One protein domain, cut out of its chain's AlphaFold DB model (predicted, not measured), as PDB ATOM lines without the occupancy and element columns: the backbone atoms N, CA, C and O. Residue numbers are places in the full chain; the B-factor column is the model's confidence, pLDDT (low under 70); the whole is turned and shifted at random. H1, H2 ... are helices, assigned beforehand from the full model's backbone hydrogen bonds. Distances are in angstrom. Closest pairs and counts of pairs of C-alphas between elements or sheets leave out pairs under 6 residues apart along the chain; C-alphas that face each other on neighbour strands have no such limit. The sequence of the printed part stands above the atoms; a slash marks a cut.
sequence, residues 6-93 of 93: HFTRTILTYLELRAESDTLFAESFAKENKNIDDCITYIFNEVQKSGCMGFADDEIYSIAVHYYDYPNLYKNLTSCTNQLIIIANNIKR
ATOM      1  N   HIS A   6      71.745 122.338  80.705       97.56
ATOM      2  CA  HIS A   6      71.687 123.216  79.543       97.56
ATOM      3  C   HIS A   6      71.687 122.405  78.247       97.56
ATOM      4  O   HIS A   6      70.782 122.579  77.444       97.56
ATOM      5  N   PHE A   7      72.614 121.452  78.094       97.00
ATOM      6  CA  PHE A   7      72.659 120.580  76.918       97.00
ATOM      7  C   PHE A   7      71.356 119.792  76.741       97.00
ATOM      8  O   PHE A   7      70.765 119.829  75.668       97.00
ATOM      9  N   THR A   8      70.853 119.152  77.805       97.62
ATOM     10  CA  THR A   8      69.581 118.413  77.750       97.62
ATOM     11  C   THR A   8      68.420 119.309  77.324       97.62
ATOM     12  O   THR A   8      67.626 118.909  76.476       97.62
ATOM     13  N   ARG A   9      68.321 120.525  77.880       98.19
ATOM     14  CA  ARG A   9      67.267 121.479  77.511       98.19
ATOM     15  C   ARG A   9      67.388 121.900  76.049       98.19
ATOM     16  O   ARG A   9      66.378 121.894  75.364       98.19
ATOM     17  N   THR A  10      68.590 122.223  75.576       98.31
ATOM     18  CA  THR A  10      68.827 122.638  74.186       98.31
ATOM     19  C   THR A  10      68.397 121.559  73.196       98.31
ATOM     20  O   THR A  10      67.658 121.853  72.260       98.31
ATOM     21  N   ILE A  11      68.784 120.299  73.435       98.31
ATOM     22  CA  ILE A  11      68.364 119.176  72.586       98.31
ATOM     23  C   ILE A  11      66.845 118.994  72.632       98.31
ATOM     24  O   ILE A  11      66.222 118.846  71.585       98.31
ATOM     25  N   LEU A  12      66.239 119.036  73.821       98.06
ATOM     26  CA  LEU A  12      64.790 118.894  73.962       98.06
ATOM     27  C   LEU A  12      64.035 119.981  73.188       98.06
ATOM     28  O   LEU A  12      63.158 119.653  72.400       98.06
ATOM     29  N   THR A  13      64.419 121.249  73.350       98.38
ATOM     30  CA  THR A  13      63.782 122.374  72.654       98.38
ATOM     31  C   THR A  13      63.899 122.243  71.138       98.38
ATOM     32  O   THR A  13      62.933 122.503  70.429       98.38
ATOM     33  N   TYR A  14      65.048 121.796  70.621       98.44
ATOM     34  CA  TYR A  14      65.186 121.524  69.190       98.44
ATOM     35  C   TYR A  14      64.207 120.436  68.711       98.44
ATOM     36  O   TYR A  14      63.547 120.607  67.687       98.44
ATOM     37  N   LEU A  15      64.085 119.329  69.451       98.12
ATOM     38  CA  LEU A  15      63.194 118.218  69.090       98.12
ATOM     39  C   LEU A  15      61.712 118.613  69.182       98.12
ATOM     40  O   LEU A  15      60.932 118.211  68.325       98.12
ATOM     41  N   GLU A  16      61.334 119.424  70.173       98.06
ATOM     42  CA  GLU A  16      59.980 119.981  70.306       98.06
ATOM     43  C   GLU A  16      59.627 120.855  69.095       98.06
ATOM     44  O   GLU A  16      58.625 120.601  68.429       98.06
ATOM     45  N   LEU A  17      60.498 121.803  68.724       98.12
ATOM     46  CA  LEU A  17      60.307 122.647  67.536       98.12
ATOM     47  C   LEU A  17      60.240 121.819  66.243       98.12
ATOM     48  O   LEU A  17      59.441 122.098  65.347       98.12
ATOM     49  N   ARG A  18      61.060 120.767  66.139       97.12
ATOM     50  CA  ARG A  18      61.018 119.829  65.013       97.12
ATOM     51  C   ARG A  18      59.659 119.130  64.952       97.12
ATOM     52  O   ARG A  18      59.066 119.110  63.878       97.12
ATOM     53  N   ALA A  19      59.156 118.615  66.075       97.19
ATOM     54  CA  ALA A  19      57.862 117.937  66.166       97.19
ATOM     55  C   ALA A  19      56.675 118.867  65.864       97.19
ATOM     56  O   ALA A  19      55.693 118.424  65.277       97.19
ATOM     57  N   GLU A  20      56.770 120.157  66.189       97.56
ATOM     58  CA  GLU A  20      55.766 121.147  65.776       97.56
ATOM     59  C   GLU A  20      55.709 121.314  64.248       97.56
ATOM     60  O   GLU A  20      54.634 121.510  63.682       97.56
ATOM     61  N   SER A  21      56.859 121.229  63.574       96.62
ATOM     62  CA  SER A  21      56.971 121.432  62.121       96.62
ATOM     63  C   SER A  21      56.792 120.165  61.272       96.62
ATOM     64  O   SER A  21      56.400 120.256  60.109       96.62
ATOM     65  N   ASP A  22      57.104 118.991  61.825       96.75
ATOM     66  CA  ASP A  22      57.202 117.715  61.114       96.75
ATOM     67  C   ASP A  22      56.302 116.677  61.791       96.75
ATOM     68  O   ASP A  22      56.631 116.111  62.834       96.75
ATOM     69  N   THR A  23      55.142 116.428  61.181       94.81
ATOM     70  CA  THR A  23      54.112 115.547  61.746       94.81
ATOM     71  C   THR A  23      54.574 114.095  61.853       94.81
ATOM     72  O   THR A  23      54.189 113.409  62.796       94.81
ATOM     73  N   LEU A  24      55.411 113.620  60.922       93.69
ATOM     74  CA  LEU A  24      55.946 112.254  60.969       93.69
ATOM     75  C   LEU A  24      56.943 112.111  62.120       93.69
ATOM     76  O   LEU A  24      56.937 111.113  62.842       93.69
ATOM     77  N   PHE A  25      57.765 113.139  62.332       95.56
ATOM     78  CA  PHE A  25      58.655 113.183  63.481       95.56
ATOM     79  C   PHE A  25      57.877 113.277  64.801       95.56
ATOM     80  O   PHE A  25      58.240 112.606  65.766       95.56
ATOM     81  N   ALA A  26      56.778 114.039  64.850       96.38
ATOM     82  CA  ALA A  26      55.930 114.155  66.040       96.38
ATOM     83  C   ALA A  26      55.398 112.793  66.517       96.38
ATOM     84  O   ALA A  26      55.441 112.495  67.713       96.38
ATOM     85  N   GLU A  27      54.967 111.933  65.588       94.44
ATOM     86  CA  GLU A  27      54.548 110.559  65.897       94.44
ATOM     87  C   GLU A  27      55.691 109.734  66.504       94.44
ATOM     88  O   GLU A  27      55.491 108.991  67.468       94.44
ATOM     89  N   SER A  28      56.910 109.873  65.973       93.56
ATOM     90  CA  SER A  28      58.102 109.220  66.522       93.56
ATOM     91  C   SER A  28      58.507 109.761  67.892       93.56
ATOM     92  O   SER A  28      58.903 108.981  68.761       93.56
ATOM     93  N   PHE A  29      58.390 111.069  68.101       95.81
ATOM     94  CA  PHE A  29      58.734 111.744  69.348       95.81
ATOM     95  C   PHE A  29      57.781 111.380  70.494       95.81
ATOM     96  O   PHE A  29      58.219 111.235  71.633       95.81
ATOM     97  N   ALA A  30      56.503 111.136  70.186       94.62
ATOM     98  CA  ALA A  30      55.474 110.751  71.153       94.62
ATOM     99  C   ALA A  30      55.544 109.281  71.626       94.62
ATOM    100  O   ALA A  30      54.755 108.869  72.479       94.62
ATOM    101  N   LYS A  31      56.460 108.461  71.090       92.69
ATOM    102  CA  LYS A  31      56.591 107.044  71.466       92.69
ATOM    103  C   LYS A  31      57.020 106.899  72.935       92.69
ATOM    104  O   LYS A  31      58.123 107.291  73.302       92.69
ATOM    105  N   GLU A  32      56.210 106.221  73.753       89.81
ATOM    106  CA  GLU A  32      56.454 106.036  75.200       89.81
ATOM    107  C   GLU A  32      57.778 105.326  75.542       89.81
ATOM    108  O   GLU A  32      58.327 105.489  76.630       89.81
ATOM    109  N   ASN A  33      58.322 104.529  74.618       87.50
ATOM    110  CA  ASN A  33      59.590 103.819  74.802       87.50
ATOM    111  C   ASN A  33      60.831 104.656  74.432       87.50
ATOM    112  O   ASN A  33      61.945 104.118  74.395       87.50
ATOM    113  N   LYS A  34      60.654 105.945  74.135       90.06
ATOM    114  CA  LYS A  34      61.714 106.903  73.826       90.06
ATOM    115  C   LYS A  34      61.669 108.032  74.850       90.06
ATOM    116  O   LYS A  34      60.607 108.509  75.227       90.06
ATOM    117  N   ASN A  35      62.833 108.454  75.330       94.00
ATOM    118  CA  ASN A  35      62.941 109.538  76.300       94.00
ATOM    119  C   ASN A  35      64.223 110.335  76.066       94.00
ATOM    120  O   ASN A  35      65.175 109.849  75.446       94.00
ATOM    121  N   ILE A  36      64.236 111.562  76.584       95.62
ATOM    122  CA  ILE A  36      65.344 112.486  76.372       95.62
ATOM    123  C   ILE A  36      66.652 111.978  76.993       95.62
ATOM    124  O   ILE A  36      67.695 112.102  76.363       95.62
ATOM    125  N   ASP A  37      66.629 111.333  78.161       93.88
ATOM    126  CA  ASP A  37      67.849 110.855  78.832       93.88
ATOM    127  C   ASP A  37      68.569 109.757  78.026       93.88
ATOM    128  O   ASP A  37      69.798 109.763  77.872       93.88
ATOM    129  N   ASP A  38      67.799 108.838  77.446       93.31
ATOM    130  CA  ASP A  38      68.304 107.818  76.532       93.31
ATOM    131  C   ASP A  38      68.797 108.432  75.214       93.31
ATOM    132  O   ASP A  38      69.811 107.980  74.679       93.31
ATOM    133  N   CYS A  39      68.116 109.461  74.700       95.19
ATOM    134  CA  CYS A  39      68.560 110.207  73.520       95.19
ATOM    135  C   CYS A  39      69.921 110.875  73.765       95.19
ATOM    136  O   CYS A  39      70.839 110.739  72.959       95.19
ATOM    137  N   ILE A  40      70.102 111.538  74.909       95.88
ATOM    138  CA  ILE A  40      71.386 112.134  75.305       95.88
ATOM    139  C   ILE A  40      72.480 111.066  75.409       95.88
ATOM    140  O   ILE A  40      73.597 111.255  74.924       95.88
ATOM    141  N   THR A  41      72.160 109.922  76.014       94.12
ATOM    142  CA  THR A  41      73.096 108.795  76.106       94.12
ATOM    143  C   THR A  41      73.483 108.282  74.718       94.12
ATOM    144  O   THR A  41      74.652 107.980  74.476       94.12
ATOM    145  N   TYR A  42      72.525 108.213  73.794       93.25
ATOM    146  CA  TYR A  42      72.767 107.837  72.407       93.25
ATOM    147  C   TYR A  42      73.708 108.822  71.703       93.25
ATOM    148  O   TYR A  42      74.715 108.386  71.149       93.25
ATOM    149  N   ILE A  43      73.456 110.131  71.816       94.25
ATOM    150  CA  ILE A  43      74.313 111.176  71.234       94.25
ATOM    151  C   ILE A  43      75.760 111.023  71.707       94.25
ATOM    152  O   ILE A  43      76.674 110.992  70.887       94.25
ATOM    153  N   PHE A  44      75.993 110.863  73.013       92.75
ATOM    154  CA  PHE A  44      77.354 110.701  73.530       92.75
ATOM    155  C   PHE A  44      78.045 109.437  73.032       92.75
ATOM    156  O   PHE A  44      79.250 109.466  72.792       92.75
ATOM    157  N   ASN A  45      77.306 108.343  72.858       91.00
ATOM    158  CA  ASN A  45      77.875 107.121  72.306       91.00
ATOM    159  C   ASN A  45      78.274 107.302  70.837       91.00
ATOM    160  O   ASN A  45      79.353 106.859  70.459       91.00
ATOM    161  N   GLU A  46      77.450 107.959  70.019       91.38
ATOM    162  CA  GLU A  46      77.781 108.222  68.611       91.38
ATOM    163  C   GLU A  46      78.964 109.190  68.479       91.38
ATOM    164  O   GLU A  46      79.923 108.904  67.761       91.38
ATOM    165  N   VAL A  47      78.971 110.270  69.265       92.00
ATOM    166  CA  VAL A  47      80.096 111.213  69.341       92.00
ATOM    167  C   VAL A  47      81.378 110.500  69.775       92.00
ATOM    168  O   VAL A  47      82.415 110.669  69.142       92.00
ATOM    169  N   GLN A  48      81.333 109.641  70.797       90.25
ATOM    170  CA  GLN A  48      82.512 108.892  71.241       90.25
ATOM    171  C   GLN A  48      83.014 107.904  70.179       90.25
ATOM    172  O   GLN A  48      84.221 107.802  69.965       90.25
ATOM    173  N   LYS A  49      82.105 107.187  69.505       89.00
ATOM    174  CA  LYS A  49      82.455 106.238  68.436       89.00
ATOM    175  C   LYS A  49      83.110 106.918  67.241       89.00
ATOM    176  O   LYS A  49      83.959 106.303  66.605       89.00
ATOM    177  N   SER A  50      82.725 108.157  66.939       90.19
ATOM    178  CA  SER A  50      83.291 108.904  65.813       90.19
ATOM    179  C   SER A  50      84.799 109.159  65.951       90.19
ATOM    180  O   SER A  50      85.500 109.260  64.948       90.19
ATOM    181  N   GLY A  51      85.305 109.285  67.185       91.62
ATOM    182  CA  GLY A  51      86.672 109.733  67.461       91.62
ATOM    183  C   GLY A  51      86.939 111.219  67.169       91.62
ATOM    184  O   GLY A  51      88.079 111.663  67.298       91.62
ATOM    185  N   CYS A  52      85.923 112.001  66.790       91.12
ATOM    186  CA  CYS A  52      86.045 113.427  66.492       91.12
ATOM    187  C   CYS A  52      85.945 114.287  67.765       91.12
ATOM    188  O   CYS A  52      85.184 113.987  68.683       91.12
ATOM    189  N   MET A  53      86.707 115.387  67.813       86.81
ATOM    190  CA  MET A  53      86.760 116.286  68.982       86.81
ATOM    191  C   MET A  53      85.722 117.417  68.957       86.81
ATOM    192  O   MET A  53      85.592 118.139  69.944       86.81
ATOM    193  N   GLY A  54      85.005 117.603  67.849       89.81
ATOM    194  CA  GLY A  54      84.049 118.692  67.686       89.81
ATOM    195  C   GLY A  54      83.007 118.364  66.628       89.81
ATOM    196  O   GLY A  54      83.286 117.601  65.706       89.81
ATOM    197  N   PHE A  55      81.826 118.944  66.809       95.56
ATOM    198  CA  PHE A  55      80.644 118.779  65.971       95.56
ATOM    199  C   PHE A  55      79.939 120.124  65.864       95.56
ATOM    200  O   PHE A  55      79.940 120.894  66.830       95.56
ATOM    201  N   ALA A  56      79.336 120.394  64.715       97.06
ATOM    202  CA  ALA A  56      78.367 121.469  64.591       97.06
ATOM    203  C   ALA A  56      77.044 121.082  65.272       97.06
ATOM    204  O   ALA A  56      76.720 119.899  65.417       97.06
ATOM    205  N   ASP A  57      76.251 122.086  65.647       95.94
ATOM    206  CA  ASP A  57      74.952 121.872  66.292       95.94
ATOM    207  C   ASP A  57      74.031 120.993  65.428       95.94
ATOM    208  O   ASP A  57      73.454 120.030  65.929       95.94
ATOM    209  N   ASP A  58      73.982 121.240  64.113       96.44
ATOM    210  CA  ASP A  58      73.160 120.476  63.163       96.44
ATOM    211  C   ASP A  58      73.539 118.989  63.088       96.44
ATOM    212  O   ASP A  58      72.674 118.129  62.892       96.44
ATOM    213  N   GLU A  59      74.818 118.652  63.277       97.12
ATOM    214  CA  GLU A  59      75.268 117.258  63.321       97.12
ATOM    215  C   GLU A  59      74.750 116.571  64.590       97.12
ATOM    216  O   GLU A  59      74.199 115.470  64.528       97.12
ATOM    217  N   ILE A  60      74.847 117.246  65.738       97.50
ATOM    218  CA  ILE A  60      74.321 116.747  67.015       97.50
ATOM    219  C   ILE A  60      72.795 116.598  66.962       97.50
ATOM    220  O   ILE A  60      72.249 115.583  67.402       97.50
ATOM    221  N   TYR A  61      72.103 117.577  66.388       98.06
ATOM    222  CA  TYR A  61      70.661 117.542  66.183       98.06
ATOM    223  C   TYR A  61      70.228 116.408  65.251       98.06
ATOM    224  O   TYR A  61      69.236 115.730  65.528       98.06
ATOM    225  N   SER A  62      70.992 116.139  64.193       96.25
ATOM    226  CA  SER A  62      70.732 115.018  63.285       96.25
ATOM    227  C   SER A  62      70.849 113.668  64.001       96.25
ATOM    228  O   SER A  62      70.003 112.793  63.812       96.25
ATOM    229  N   ILE A  63      71.839 113.510  64.889       95.38
ATOM    230  CA  ILE A  63      71.980 112.309  65.731       95.38
ATOM    231  C   ILE A  63      70.782 112.171  66.688       95.38
ATOM    232  O   ILE A  63      70.267 111.066  66.882       95.38
ATOM    233  N   ALA A  64      70.302 113.277  67.265       96.81
ATOM    234  CA  ALA A  64      69.133 113.278  68.145       96.81
ATOM    235  C   ALA A  64      67.848 112.855  67.410       96.81
ATOM    236  O   ALA A  64      67.097 112.017  67.903       96.81
ATOM    237  N   VAL A  65      67.616 113.380  66.204       96.56
ATOM    238  CA  VAL A  65      66.472 112.999  65.356       96.56
ATOM    239  C   VAL A  65      66.539 111.518  64.992       96.56
ATOM    240  O   VAL A  65      65.554 110.796  65.154       96.56
ATOM    241  N   HIS A  66      67.723 111.032  64.606       94.25
ATOM    242  CA  HIS A  66      67.937 109.627  64.264       94.25
ATOM    243  C   HIS A  66      67.551 108.676  65.411       94.25
ATOM    244  O   HIS A  66      66.974 107.614  65.162       94.25
ATOM    245  N   TYR A  67      67.798 109.061  66.670       95.06
ATOM    246  CA  TYR A  67      67.349 108.279  67.825       95.06
ATOM    247  C   TYR A  67      65.828 108.102  67.859       95.06
ATOM    248  O   TYR A  67      65.375 107.035  68.261       95.06
ATOM    249  N   TYR A  68      65.025 109.093  67.479       94.38
ATOM    250  CA  TYR A  68      63.561 108.984  67.531       94.38
ATOM    251  C   TYR A  68      62.975 108.291  66.296       94.38
ATOM    252  O   TYR A  68      62.069 107.462  66.442       94.38
ATOM    253  N   ASP A  69      63.530 108.555  65.114       90.69
ATOM    254  CA  ASP A  69      63.039 107.982  63.857       90.69
ATOM    255  C   ASP A  69      63.338 106.490  63.733       90.69
ATOM    256  O   ASP A  69      62.480 105.713  63.303       90.69
ATOM    257  N   TYR A  70      64.525 106.056  64.166       83.19
ATOM    258  CA  TYR A  70      64.944 104.674  63.991       83.19
ATOM    259  C   TYR A  70      64.744 103.843  65.270       83.19
ATOM    260  O   TYR A  70      65.025 104.277  66.400       83.19
ATOM    261  N   PRO A  71      64.248 102.596  65.148       70.00
ATOM    262  CA  PRO A  71      64.252 101.666  66.266       70.00
ATOM    263  C   PRO A  71      65.705 101.429  66.697       70.00
ATOM    264  O   PRO A  71      66.572 101.143  65.874       70.00
ATOM    265  N   ASN A  72      65.975 101.555  68.001       62.19
ATOM    266  CA  ASN A  72      67.320 101.410  68.565       62.19
ATOM    267  C   ASN A  72      67.766  99.939  68.518       62.19
ATOM    268  O   ASN A  72      67.810  99.267  69.549       62.19
ATOM    269  N   LEU A  73      68.122  99.437  67.334       57.72
ATOM    270  CA  LEU A  73      68.635  98.078  67.127       57.72
ATOM    271  C   LEU A  73      69.873  97.807  68.005       57.72
ATOM    272  O   LEU A  73      70.090  96.684  68.457       57.72
ATOM    273  N   TYR A  74      70.634  98.856  68.338       51.72
ATOM    274  CA  TYR A  74      71.839  98.787  69.166       51.72
ATOM    275  C   TYR A  74      71.611  98.480  70.655       51.72
ATOM    276  O   TYR A  74      72.532  97.939  71.269       51.72
ATOM    277  N   LYS A  75      70.431  98.745  71.252       52.84
ATOM    278  CA  LYS A  75      70.162  98.353  72.661       52.84
ATOM    279  C   LYS A  75      70.250  96.829  72.843       52.84
ATOM    280  O   LYS A  75      70.641  96.359  73.907       52.84
ATOM    281  N   ASN A  76      69.948  96.065  71.791       49.69
ATOM    282  CA  ASN A  76      70.019  94.604  71.812       49.69
ATOM    283  C   ASN A  76      71.447  94.075  71.610       49.69
ATOM    284  O   ASN A  76      71.791  93.024  72.142       49.69
ATOM    285  N   LEU A  77      72.305  94.807  70.891       45.66
ATOM    286  CA  LEU A  77      73.664  94.350  70.591       45.66
ATOM    287  C   LEU A  77      74.618  94.515  71.786       45.66
ATOM    288  O   LEU A  77      75.438  93.635  72.044       45.66
ATOM    289  N   THR A  78      74.493  95.604  72.551       46.19
ATOM    290  CA  THR A  78      75.361  95.881  73.712       46.19
ATOM    291  C   THR A  78      75.071  94.986  74.921       46.19
ATOM    292  O   THR A  78      75.974  94.717  75.716       46.19
ATOM    293  N   SER A  79      73.848  94.458  75.047       42.34
ATOM    294  CA  SER A  79      73.534  93.419  76.041       42.34
ATOM    295  C   SER A  79      74.312  92.122  75.761       42.34
ATOM    296  O   SER A  79      74.945  91.567  76.663       42.34
ATOM    297  N   CYS A  80      74.368  91.692  74.495       40.81
ATOM    298  CA  CYS A  80      75.080  90.478  74.090       40.81
ATOM    299  C   CYS A  80      76.609  90.595  74.226       40.81
ATOM    300  O   CYS A  80      77.264  89.628  74.620       40.81
ATOM    301  N   THR A  81      77.205  91.761  73.955       43.69
ATOM    302  CA  THR A  81      78.667  91.920  74.061       43.69
ATOM    303  C   THR A  81      79.160  91.921  75.507       43.69
ATOM    304  O   THR A  81      80.212  91.351  75.794       43.69
ATOM    305  N   ASN A  82      78.390  92.494  76.438       48.06
ATOM    306  CA  ASN A  82      78.758  92.502  77.857       48.06
ATOM    307  C   ASN A  82      78.711  91.094  78.476       48.06
ATOM    308  O   ASN A  82      79.584  90.754  79.272       48.06
ATOM    309  N   GLN A  83      77.762  90.241  78.065       50.94
ATOM    310  CA  GLN A  83      77.745  88.830  78.474       50.94
ATOM    311  C   GLN A  83      78.958  88.052  77.939       50.94
ATOM    312  O   GLN A  83      79.586  87.307  78.693       50.94
ATOM    313  N   LEU A  84      79.341  88.257  76.673       52.78
ATOM    314  CA  LEU A  84      80.503  87.586  76.076       52.78
ATOM    315  C   LEU A  84      81.830  87.987  76.740       52.78
ATOM    316  O   LEU A  84      82.680  87.126  76.955       52.78
ATOM    317  N   ILE A  85      82.003  89.258  77.122       55.66
ATOM    318  CA  ILE A  85      83.209  89.724  77.828       55.66
ATOM    319  C   ILE A  85      83.307  89.100  79.230       55.66
ATOM    320  O   ILE A  85      84.389  88.677  79.639       55.66
ATOM    321  N   ILE A  86      82.192  88.989  79.964       56.41
ATOM    322  CA  ILE A  86      82.167  88.341  81.287       56.41
ATOM    323  C   ILE A  86      82.505  86.847  81.169       56.41
ATOM    324  O   ILE A  86      83.316  86.339  81.943       56.41
ATOM    325  N   ILE A  87      81.944  86.146  80.177       57.88
ATOM    326  CA  ILE A  87      82.240  84.726  79.929       57.88
ATOM    327  C   ILE A  87      83.711  84.536  79.532       57.88
ATOM    328  O   ILE A  87      84.393  83.687  80.104       57.88
ATOM    329  N   ALA A  88      84.239  85.357  78.621       57.00
ATOM    330  CA  ALA A  88      85.635  85.271  78.188       57.00
ATOM    331  C   ALA A  88      86.634  85.539  79.330       57.00
ATOM    332  O   ALA A  88      87.690  84.910  79.381       57.00
ATOM    333  N   ASN A  89      86.301  86.437  80.262       56.41
ATOM    334  CA  ASN A  89      87.130  86.712  81.437       56.41
ATOM    335  C   ASN A  89      87.049  85.605  82.502       56.41
ATOM    336  O   ASN A  89      88.044  85.354  83.175       56.41
ATOM    337  N   ASN A  90      85.912  84.914  82.631       55.62
ATOM    338  CA  ASN A  90      85.767  83.775  83.547       55.62
ATOM    339  C   ASN A  90      86.429  82.486  83.031       55.62
ATOM    340  O   ASN A  90      86.830  81.665  83.842       55.62
ATOM    341  N   ILE A  91      86.577  82.310  81.712       62.59
ATOM    342  CA  ILE A  91      87.281  81.154  81.117       62.59
ATOM    343  C   ILE A  91      88.813  81.304  81.204       62.59
ATOM    344  O   ILE A  91      89.539  80.318  81.155       62.59
ATOM    345  N   LYS A  92      89.325  82.535  81.336       55.25
ATOM    346  CA  LYS A  92      90.767  82.820  81.470       55.25
ATOM    347  C   LYS A  92      91.292  82.751  82.916       55.25
ATOM    348  O   LYS A  92      92.434  83.151  83.145       55.25
ATOM    349  N   ARG A  93      90.480  82.298  83.874       47.38
ATOM    350  CA  ARG A  93      90.853  82.119  85.284       47.38
ATOM    351  C   ARG A  93      90.958  80.650  85.660       47.38
ATOM    352  O   ARG A  93      90.174  79.854  85.107       47.38
TER     353      ARG A  93
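AT A GLANCE: This is residues 6 to 93 of the 93 residues of an uncharacterized protein of Bacteroides coprosuis DSM 18011 (UniProt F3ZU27). Four helices, H1 to H4, pack into a compact head in which H4 crosses H1 and H3 and meets H2 with its last residues, 68 to 69, and from this head the last and longest helix, H5, points away as a single arm. Residues 76 to 93, of which 76 to 91 belong to H5, stick out, and a smaller loop, residues 48 to 54, of which 48 to 50 belong to H3, sticks out too. The printed part has 88 residues with five named helices, H1 H2 H3 H4 H5 along the chain, and no named strand; the class is all helix. The whole is loose, with a radius of gyration of the C-alphas of 16.1 A, and elongated, spanning 56 by 31 by 19 A.

HOW THE PARTS SIT: Look first at H5, residues 74 to 91, which touches no helix. A tight link of four residues leads back from it to H4, residues 57 to 69, from which it is apart. H4 is one hub; the other is H1, residues 6 to 21. These two touch through residues 61 to 65 of H4 and 11 to 15 of H1, the same way at a steep tilt of 64 degrees; their closest C-alphas, of Ile 11 and Tyr 61, are 7.0 A apart. H3, residues 36 to 50, touches H4 opposite ways at a steep tilt of 60 degrees, with the C-alphas of Ile 43 and Ile 63 closest at 6.1 A. With residues 36 to 40 alone H3 also touches H1, about perpendicular at 75 degrees; the closest C-alphas, of Leu 12 and Ile 36, are 6.9 A apart. H2, residues 23 to 29, forms a helical hairpin with H1, opposite ways at a shallow tilt of 34.6 degrees, only just short of steep; the C-alphas of Ala 19 and Ala 26 come closest, at 4.2 A. H4 touches H2 with residues 68 to 69 alone, about perpendicular at 82 degrees, closest at the C-alphas of Ser 28 and Tyr 68, 5.6 A. In H1, H2 and H3 every O i to N i+4 pair is within hydrogen-bond range; in H4 it is 8 of 9 and in H5 12 of 14.

IN THESE COORDINATES: Find C-alpha 74 at (71.839, 98.787, 69.166); from there H5 runs 26.3 A to C-alpha 91 at (87.281, 81.154, 81.117). H1 starts at C-alpha 6, (71.687, 123.216, 79.543), and is 22.9 A long. H3 measures 21.1 A, H4 18.5 A and H2 9.7 A.

THE WHOLE: The C-alphas of Ser 21 and Arg 93, the two farthest apart, are 56.8 A from each other. Without the stretches that stand free, the body spans 27 by 24 by 17 A. The printed part has no cut and no long link. Look at the B-factor column for the model's confidence: the mean pLDDT of the printed part is 83.7, but residues 72 to 93 are under 70, and H5 has a mean of 51.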